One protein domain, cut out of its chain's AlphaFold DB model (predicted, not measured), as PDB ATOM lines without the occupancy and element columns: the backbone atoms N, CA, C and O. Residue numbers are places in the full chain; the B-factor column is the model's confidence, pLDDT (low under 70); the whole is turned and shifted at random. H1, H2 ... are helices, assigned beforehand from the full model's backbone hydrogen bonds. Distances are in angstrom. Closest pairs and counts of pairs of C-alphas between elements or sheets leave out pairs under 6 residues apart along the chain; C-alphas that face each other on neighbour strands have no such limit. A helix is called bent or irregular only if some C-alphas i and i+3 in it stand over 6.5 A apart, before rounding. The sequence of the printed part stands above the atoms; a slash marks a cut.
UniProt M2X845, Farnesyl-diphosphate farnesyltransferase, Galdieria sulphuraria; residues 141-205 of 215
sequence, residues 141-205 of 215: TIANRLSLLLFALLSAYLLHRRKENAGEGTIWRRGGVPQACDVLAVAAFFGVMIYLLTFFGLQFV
ATOM      1  N   THR A 141     184.126 249.289 200.996       75.12
ATOM      2  CA  THR A 141     184.042 248.546 202.265       75.12
ATOM      3  C   THR A 141     182.660 248.651 202.904       75.12
ATOM      4  O   THR A 141     182.133 247.645 203.382       75.12
ATOM      5  N   ILE A 142     182.037 249.832 202.868       79.75
ATOM      6  CA  ILE A 142     180.682 250.042 203.391       79.75
ATOM      7  C   ILE A 142     179.674 249.270 202.540       79.75
ATOM      8  O   ILE A 142     178.869 248.517 203.084       79.75
ATOM      9  N   ALA A 143     179.763 249.390 201.213       81.88
ATOM     10  CA  ALA A 143     178.901 248.657 200.289       81.88
ATOM     11  C   ALA A 143     179.019 247.138 200.503       81.88
ATOM     12  O   ALA A 143     178.011 246.457 200.647       81.88
ATOM     13  N   ASN A 144     180.237 246.616 200.657       84.25
ATOM     14  CA  ASN A 144     180.492 245.198 200.903       84.25
ATOM     15  C   ASN A 144     179.949 244.730 202.263       84.25
ATOM     16  O   ASN A 144     179.383 243.641 202.346       84.25
ATOM     17  N   ARG A 145     180.071 245.543 203.326       86.19
ATOM     18  CA  ARG A 145     179.471 245.247 204.641       86.19
ATOM     19  C   ARG A 145     177.948 245.186 204.561       86.19
ATOM     20  O   ARG A 145     177.353 244.254 205.094       86.19
ATOM     21  N   LEU A 146     177.329 246.139 203.865       89.50
ATOM     22  CA  LEU A 146     175.882 246.150 203.645       89.50
ATOM     23  C   LEU A 146     175.434 244.938 202.819       89.50
ATOM     24  O   LEU A 146     174.447 244.298 203.173       89.50
ATOM     25  N   SER A 147     176.183 244.563 201.780       88.06
ATOM     26  CA  SER A 147     175.902 243.367 200.979       88.06
ATOM     27  C   SER A 147     175.988 242.073 201.793       88.06
ATOM     28  O   SER A 147     175.140 241.204 201.618       88.06
ATOM     29  N   LEU A 148     176.951 241.940 202.714       88.25
ATOM     30  CA  LEU A 148     177.039 240.778 203.610       88.25
ATOM     31  C   LEU A 148     175.849 240.694 204.577       88.25
ATOM     32  O   LEU A 148     175.289 239.614 204.765       88.25
ATOM     33  N   LEU A 149     175.444 241.825 205.166       92.06
ATOM     34  CA  LEU A 149     174.269 241.881 206.042       92.06
ATOM     35  C   LEU A 149     172.992 241.523 205.275       92.06
ATOM     36  O   LEU A 149     172.202 240.705 205.741       92.06
ATOM     37  N   LEU A 150     172.821 242.076 204.072       91.94
ATOM     38  CA  LEU A 150     171.673 241.788 203.218       91.94
ATOM     39  C   LEU A 150     171.639 240.313 202.789       91.94
ATOM     40  O   LEU A 150     170.578 239.695 202.823       91.94
ATOM     41  N   PHE A 151     172.791 239.725 202.455       90.38
ATOM     42  CA  PHE A 151     172.907 238.302 202.137       90.38
ATOM     43  C   PHE A 151     172.483 237.413 203.316       90.38
ATOM     44  O   PHE A 151     171.706 236.478 203.129       90.38
ATOM     45  N   ALA A 152     172.937 237.726 204.535       92.31
ATOM     46  CA  ALA A 152     172.572 236.979 205.739       92.31
ATOM     47  C   ALA A 152     171.071 237.088 206.056       92.31
ATOM     48  O   ALA A 152     170.432 236.076 206.347       92.31
ATOM     49  N   LEU A 153     170.494 238.290 205.942       93.00
ATOM     50  CA  LEU A 153     169.064 238.523 206.166       93.00
ATOM     51  C   LEU A 153     168.194 237.796 205.134       93.00
ATOM     52  O   LEU A 153     167.236 237.126 205.512       93.00
ATOM     53  N   LEU A 154     168.550 237.867 203.848       90.31
ATOM     54  CA  LEU A 154     167.834 237.156 202.785       90.31
ATOM     55  C   LEU A 154     167.975 235.636 202.929       90.31
ATOM     56  O   LEU A 154     166.989 234.917 202.791       90.31
ATOM     57  N   SER A 155     169.165 235.135 203.281       88.62
ATOM     58  CA  SER A 155     169.370 233.710 203.564       88.62
ATOM     59  C   SER A 155     168.515 233.239 204.742       88.62
ATOM     60  O   SER A 155     167.894 232.180 204.662       88.62
ATOM     61  N   ALA A 156     168.467 234.006 205.834       90.56
ATOM     62  CA  ALA A 156     167.655 233.679 207.002       90.56
ATOM     63  C   ALA A 156     166.156 233.705 206.670       90.56
ATOM     64  O   ALA A 156     165.440 232.774 207.038       90.56
ATOM     65  N   TYR A 157     165.696 234.711 205.920       88.62
ATOM     66  CA  TYR A 157     164.314 234.819 205.447       88.62
ATOM     67  C   TYR A 157     163.904 233.613 204.585       88.62
ATOM     68  O   TYR A 157     162.889 232.974 204.862       88.62
ATOM     69  N   LEU A 158     164.725 233.240 203.595       84.38
ATOM     70  CA  LEU A 158     164.453 232.096 202.718       84.38
ATOM     71  C   LEU A 158     164.447 230.764 203.483       84.38
ATOM     72  O   LEU A 158     163.610 229.904 203.212       84.38
ATOM     73  N   LEU A 159     165.343 230.583 204.461       84.12
ATOM     74  CA  LEU A 159     165.363 229.388 205.312       84.12
ATOM     75  C   LEU A 159     164.162 229.326 206.263       84.12
ATOM     76  O   LEU A 159     163.594 228.250 206.444       84.12
ATOM     77  N   HIS A 160     163.766 230.460 206.848       85.25
ATOM     78  CA  HIS A 160     162.599 230.536 207.724       85.25
ATOM     79  C   HIS A 160     161.326 230.175 206.962       85.25
ATOM     80  O   HIS A 160     160.604 229.263 207.361       85.25
ATOM     81  N   ARG A 161     161.133 230.777 205.787       78.38
ATOM     82  CA  ARG A 161     159.986 230.481 204.931       78.38
ATOM     83  C   ARG A 161     159.998 229.047 204.400       78.38
ATOM     84  O   ARG A 161     158.959 228.397 204.324       78.38
ATOM     85  N   ARG A 162     161.177 228.502 204.076       72.94
ATOM     86  CA  ARG A 162     161.315 227.081 203.723       72.94
ATOM     87  C   ARG A 162     160.879 226.175 204.874       72.94
ATOM     88  O   ARG A 162     160.273 225.145 204.606       72.94
ATOM     89  N   LYS A 163     161.188 226.534 206.124       77.94
ATOM     90  CA  LYS A 163     160.799 225.768 207.315       77.94
ATOM     91  C   LYS A 163     159.291 225.827 207.563       77.94
ATOM     92  O   LYS A 163     158.709 224.787 207.848       77.94
ATOM     93  N   GLU A 164     158.664 226.992 207.408       71.94
ATOM     94  CA  GLU A 164     157.201 227.137 207.488       71.94
ATOM     95  C   GLU A 164     156.495 226.292 206.421       71.94
ATOM     96  O   GLU A 164     155.571 225.544 206.725       71.94
ATOM     97  N   ASN A 165     157.008 226.305 205.189       65.00
ATOM     98  CA  ASN A 165     156.484 225.484 204.096       65.00
ATOM     99  C   ASN A 165     156.818 223.982 204.225       65.00
ATOM    100  O   ASN A 165     156.238 223.168 203.513       65.00
ATOM    101  N   ALA A 166     157.755 223.598 205.097       61.59
ATOM    102  CA  ALA A 166     158.112 222.201 205.367       61.59
ATOM    103  C   ALA A 166     157.255 221.564 206.480       61.59
ATOM    104  O   ALA A 166     157.460 220.396 206.811       61.59
ATOM    105  N   GLY A 167     156.316 222.318 207.063       52.03
ATOM    106  CA  GLY A 167     155.478 221.896 208.185       52.03
ATOM    107  C   GLY A 167     154.390 220.864 207.872       52.03
ATOM    108  O   GLY A 167     153.793 220.348 208.810       52.03
ATOM    109  N   GLU A 168     154.149 220.498 206.609       51.75
ATOM    110  CA  GLU A 168     153.136 219.494 206.253       51.75
ATOM    111  C   GLU A 168     153.635 218.523 205.164       51.75
ATOM    112  O   GLU A 168     153.438 218.721 203.968       51.75
ATOM    113  N   GLY A 169     154.252 217.416 205.593       48.19
ATOM    114  CA  GLY A 169     154.310 216.177 204.806       48.19
ATOM    115  C   GLY A 169     155.632 215.846 204.096       48.19
ATOM    116  O   GLY A 169     156.301 216.667 203.481       48.19
ATOM    117  N   THR A 170     155.974 214.558 204.130       47.19
ATOM    118  CA  THR A 170     157.176 213.892 203.592       47.19
ATOM    119  C   THR A 170     157.235 213.779 202.056       47.19
ATOM    120  O   THR A 170     157.923 212.910 201.521       47.19
ATOM    121  N   ILE A 171     156.545 214.646 201.306       46.38
ATOM    122  CA  ILE A 171     156.431 214.546 199.840       46.38
ATOM    123  C   ILE A 171     157.014 215.795 199.167       46.38
ATOM    124  O   ILE A 171     156.453 216.884 199.233       46.38
ATOM    125  N   TRP A 172     158.105 215.612 198.417       49.03
ATOM    126  CA  TRP A 172     158.865 216.634 197.672       49.03
ATOM    127  C   TRP A 172     158.099 217.392 196.551       49.03
ATOM    128  O   TRP A 172     158.728 218.043 195.719       49.03
ATOM    129  N   ARG A 173     156.760 217.320 196.460       46.78
ATOM    130  CA  ARG A 173     155.986 217.742 195.267       46.78
ATOM    131  C   ARG A 173     154.877 218.783 195.464       46.78
ATOM    132  O   ARG A 173     154.086 218.980 194.544       46.78
ATOM    133  N   ARG A 174     154.809 219.502 196.585       48.19
ATOM    134  CA  ARG A 174     153.878 220.643 196.711       48.19
ATOM    135  C   ARG A 174     154.522 221.851 197.386       48.19
ATOM    136  O   ARG A 174     154.142 222.260 198.471       48.19
ATOM    137  N   GLY A 175     155.493 222.456 196.704       50.31
ATOM    138  CA  GLY A 175     155.769 223.873 196.928       50.31
ATOM    139  C   GLY A 175     154.615 224.669 196.323       50.31
ATOM    140  O   GLY A 175     154.398 224.586 195.115       50.31
ATOM    141  N   GLY A 176     153.838 225.373 197.148       57.75
ATOM    142  CA  GLY A 176     152.854 226.339 196.659       57.75
ATOM    143  C   GLY A 176     153.512 227.358 195.725       57.75
ATOM    144  O   GLY A 176     154.723 227.576 195.798       57.75
ATOM    145  N   VAL A 177     152.727 227.957 194.825       58.00
ATOM    146  CA  VAL A 177     153.224 228.981 193.894       58.00
ATOM    147  C   VAL A 177     153.960 230.053 194.706       58.00
ATOM    148  O   VAL A 177     153.350 230.621 195.619       58.00
ATOM    149  N   PRO A 178     155.252 230.313 194.433       64.31
ATOM    150  CA  PRO A 178     156.005 231.298 195.189       64.31
ATOM    151  C   PRO A 178     155.300 232.647 195.052       64.31
ATOM    152  O   PRO A 178     155.013 233.104 193.944       64.31
ATOM    153  N   GLN A 179     154.974 233.268 196.185       74.38
ATOM    154  CA  GLN A 179     154.397 234.609 196.167       74.38
ATOM    155  C   GLN A 179     155.408 235.566 195.529       74.38
ATOM    156  O   GLN A 179     156.616 235.342 195.610       74.38
ATOM    157  N   ALA A 180     154.942 236.666 194.937       76.50
ATOM    158  CA  ALA A 180     155.824 237.638 194.284       76.50
ATOM    159  C   ALA A 180     156.998 238.087 195.186       76.50
ATOM    160  O   ALA A 180     158.118 238.254 194.709       76.50
ATOM    161  N   CYS A 181     156.768 238.179 196.501       76.38
ATOM    162  CA  CYS A 181     157.794 238.501 197.494       76.38
ATOM    163  C   CYS A 181     158.917 237.446 197.600       76.38
ATOM    164  O   CYS A 181     160.064 237.822 197.823       76.38
ATOM    165  N   ASP A 182     158.630 236.153 197.403       78.62
ATOM    166  CA  ASP A 182     159.658 235.097 197.377       78.62
ATOM    167  C   ASP A 182     160.542 235.181 196.162       78.62
ATOM    168  O   ASP A 182     161.762 235.094 196.264       78.62
ATOM    169  N   VAL A 183     159.908 235.329 195.002       82.81
ATOM    170  CA  VAL A 183     160.624 235.408 193.735       82.81
ATOM    171  C   VAL A 183     161.542 236.628 193.760       82.81
ATOM    172  O   VAL A 183     162.701 236.532 193.361       82.81
ATOM    173  N   LEU A 184     161.064 237.743 194.326       86.19
ATOM    174  CA  LEU A 184     161.862 238.945 194.539       86.19
ATOM    175  C   LEU A 184     163.013 238.721 195.533       86.19
ATOM    176  O   LEU A 184     164.133 239.141 195.256       86.19
ATOM    177  N   ALA A 185     162.775 238.041 196.660       83.75
ATOM    178  CA  ALA A 185     163.811 237.752 197.655       83.75
ATOM    179  C   ALA A 185     164.908 236.825 197.104       83.75
ATOM    180  O   ALA A 185     166.094 237.068 197.326       83.75
ATOM    181  N   VAL A 186     164.527 235.800 196.335       84.38
ATOM    182  CA  VAL A 186     165.463 234.902 195.647       84.38
ATOM    183  C   VAL A 186     166.258 235.668 194.586       84.38
ATOM    184  O   VAL A 186     167.483 235.561 194.548       84.38
ATOM    185  N   ALA A 187     165.600 236.492 193.766       87.56
ATOM    186  CA  ALA A 187     166.278 237.321 192.768       87.56
ATOM    187  C   ALA A 187     167.267 238.312 193.412       87.56
ATOM    188  O   ALA A 187     168.406 238.434 192.955       87.56
ATOM    189  N   ALA A 188     166.873 238.967 194.509       88.00
ATOM    190  CA  ALA A 188     167.738 239.862 195.274       88.00
ATOM    191  C   ALA A 188     168.938 239.117 195.882       88.00
ATOM    192  O   ALA A 188     170.060 239.615 195.823       88.00
ATOM    193  N   PHE A 189     168.734 237.903 196.402       90.25
ATOM    194  CA  PHE A 189     169.805 237.063 196.940       90.25
ATOM    195  C   PHE A 189     170.858 236.729 195.874       90.25
ATOM    196  O   PHE A 189     172.053 236.920 196.107       90.25
ATOM    197  N   PHE A 190     170.429 236.309 194.678       89.69
ATOM    198  CA  PHE A 190     171.344 236.056 193.561       89.69
ATOM    199  C   PHE A 190     172.062 237.330 193.095       89.69
ATOM    200  O   PHE A 190     173.264 237.282 192.832       89.69
ATOM    201  N   GLY A 191     171.375 238.474 193.056       90.06
ATOM    202  CA  GLY A 191     171.992 239.763 192.726       90.06
ATOM    203  C   GLY A 191     173.097 240.163 193.710       90.06
ATOM    204  O   GLY A 191     174.198 240.526 193.297       90.06
ATOM    205  N   VAL A 192     172.842 240.021 195.014       89.19
ATOM    206  CA  VAL A 192     173.834 240.286 196.069       89.19
ATOM    207  C   VAL A 192     174.998 239.299 195.993       89.19
ATOM    208  O   VAL A 192     176.150 239.699 196.143       89.19
ATOM    209  N   MET A 193     174.728 238.024 195.708       85.94
ATOM    210  CA  MET A 193     175.767 237.010 195.533       85.94
ATOM    211  C   MET A 193     176.681 237.328 194.340       85.94
ATOM    212  O   MET A 193     177.900 237.254 194.476       85.94
ATOM    213  N   ILE A 194     176.121 237.733 193.195       89.38
ATOM    214  CA  ILE A 194     176.896 238.151 192.015       89.38
ATOM    215  C   ILE A 194     177.743 239.386 192.338       89.38
ATOM    216  O   ILE A 194     178.927 239.419 192.001       89.38
ATOM    217  N   TYR A 195     177.169 240.378 193.026       87.44
ATOM    218  CA  TYR A 195     177.907 241.558 193.478       87.44
ATOM    219  C   TYR A 195     179.078 241.175 194.393       87.44
ATOM    220  O   TYR A 195     180.198 241.637 194.182       87.44
ATOM    221  N   LEU A 196     178.862 240.285 195.366       84.88
ATOM    222  CA  LEU A 196     179.935 239.804 196.233       84.88
ATOM    223  C   LEU A 196     181.002 239.063 195.412       84.88
ATOM    224  O   LEU A 196     182.175 239.390 195.508       84.88
ATOM    225  N   LEU A 197     180.645 238.143 194.520       83.38
ATOM    226  CA  LEU A 197     181.646 237.425 193.718       83.38
ATOM    227  C   LEU A 197     182.484 238.343 192.810       83.38
ATOM    228  O   LEU A 197     183.664 238.077 192.595       83.38
ATOM    229  N   THR A 198     181.898 239.429 192.301       80.50
ATOM    230  CA  THR A 198     182.565 240.348 191.362       80.50
ATOM    231  C   THR A 198     183.327 241.482 192.053       80.50
ATOM    232  O   THR A 198     184.452 241.791 191.661       80.50
ATOM    233  N   PHE A 199     182.763 242.084 193.100       75.62
ATOM    234  CA  PHE A 199     183.308 243.289 193.738       75.62
ATOM    235  C   PHE A 199     183.925 243.044 195.124       75.62
ATOM    236  O   PHE A 199     184.744 243.850 195.571       75.62
ATOM    237  N   PHE A 200     183.636 241.922 195.796       73.00
ATOM    238  CA  PHE A 200     184.221 241.623 197.114       73.00
ATOM    239  C   PHE A 200     185.740 241.443 197.048       73.00
ATOM    240  O   PHE A 200     186.440 241.818 197.984       73.00
ATOM    241  N   GLY A 201     186.281 240.921 195.942       63.16
ATOM    242  CA  GLY A 201     187.729 240.765 195.761       63.16
ATOM    243  C   GLY A 201     188.485 242.096 195.677       63.16
ATOM    244  O   GLY A 201     189.644 242.176 196.085       63.16
ATOM    245  N   LEU A 202     187.827 243.169 195.223       64.69
ATOM    246  CA  LEU A 202     188.466 244.470 195.000       64.69
ATOM    247  C   LEU A 202     188.930 245.141 196.299       64.69
ATOM    248  O   LEU A 202     189.927 245.856 196.285       64.69
ATOM    249  N   GLN A 203     188.288 244.860 197.437       57.69
ATOM    250  CA  GLN A 203     188.710 245.402 198.738       57.69
ATOM    251  C   GLN A 203     190.007 244.761 199.271       57.69
ATOM    252  O   GLN A 203     190.694 245.345 200.109       57.69
ATOM    253  N   PHE A 204     190.349 243.559 198.788       56.28
ATOM    254  CA  PHE A 204     191.584 242.852 199.140       56.28
ATOM    255  C   PHE A 204     192.734 243.170 198.188       56.28
ATOM    256  O   PHE A 204     193.884 242.856 198.496       56.28
ATOM    257  N   VAL A 205     192.462 243.883 197.089       54.66
ATOM    258  CA  VAL A 205     193.489 244.541 196.274       54.66
ATOM    259  C   VAL A 205     193.985 245.787 197.023       54.66
ATOM    260  O   VAL A 205     193.909 246.918 196.553       54.66
TER     261      VAL A 205
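This is residues 141 to 205 of the 215 residues of the protein "Farnesyl-diphosphate farnesyltransferase" of Galdieria sulphuraria (UniProt M2X845). The printed part is a long helical hairpin: H1 runs out, a long link makes the turn, and H2 folds back beside it at a slant. Residues 167 to 173 of the link stick out past the pair at one end. The printed part has 65 residues with two named helices, H1 then H2, and no named strand: all helix. It is loose, with a radius of gyration of the C-alphas of 15.1 A, a rod of 49 by 17 by 17 A.

Find C-alpha 141 at (184.042, 248.546, 202.265); from there H1, residues 141 to 165, runs 36.0 A. Then look at C-alpha 180, at (155.824, 237.638, 194.284), where H2, residues 180 to 204, begins; it runs 36.5 A to C-alpha 204 at (191.584, 242.852, 199.140). H2 has a kink of 36 degrees near residue 198 and is only just irregular: C-alphas 198 and 201 are 6.8 A apart.

H1 and H2 touch, a helical hairpin; their closest C-alphas, those of Ser 147 and Val 192, are 6.2 A apart. They run opposite ways at a shallow tilt of 33 degrees, only just short of steep. In H1 every O i to N i+4 pair is within hydrogen-bond range; in H2, 17 of 21 are.

The farthest C-alphas, those of Gly 169 and Val 205, are 49.1 A apart. The printed part has no cut. The link of 14 residues, 166 to 179, is long. Look for pLDDT under 70 at residues 165 to 178 and 201 to 205.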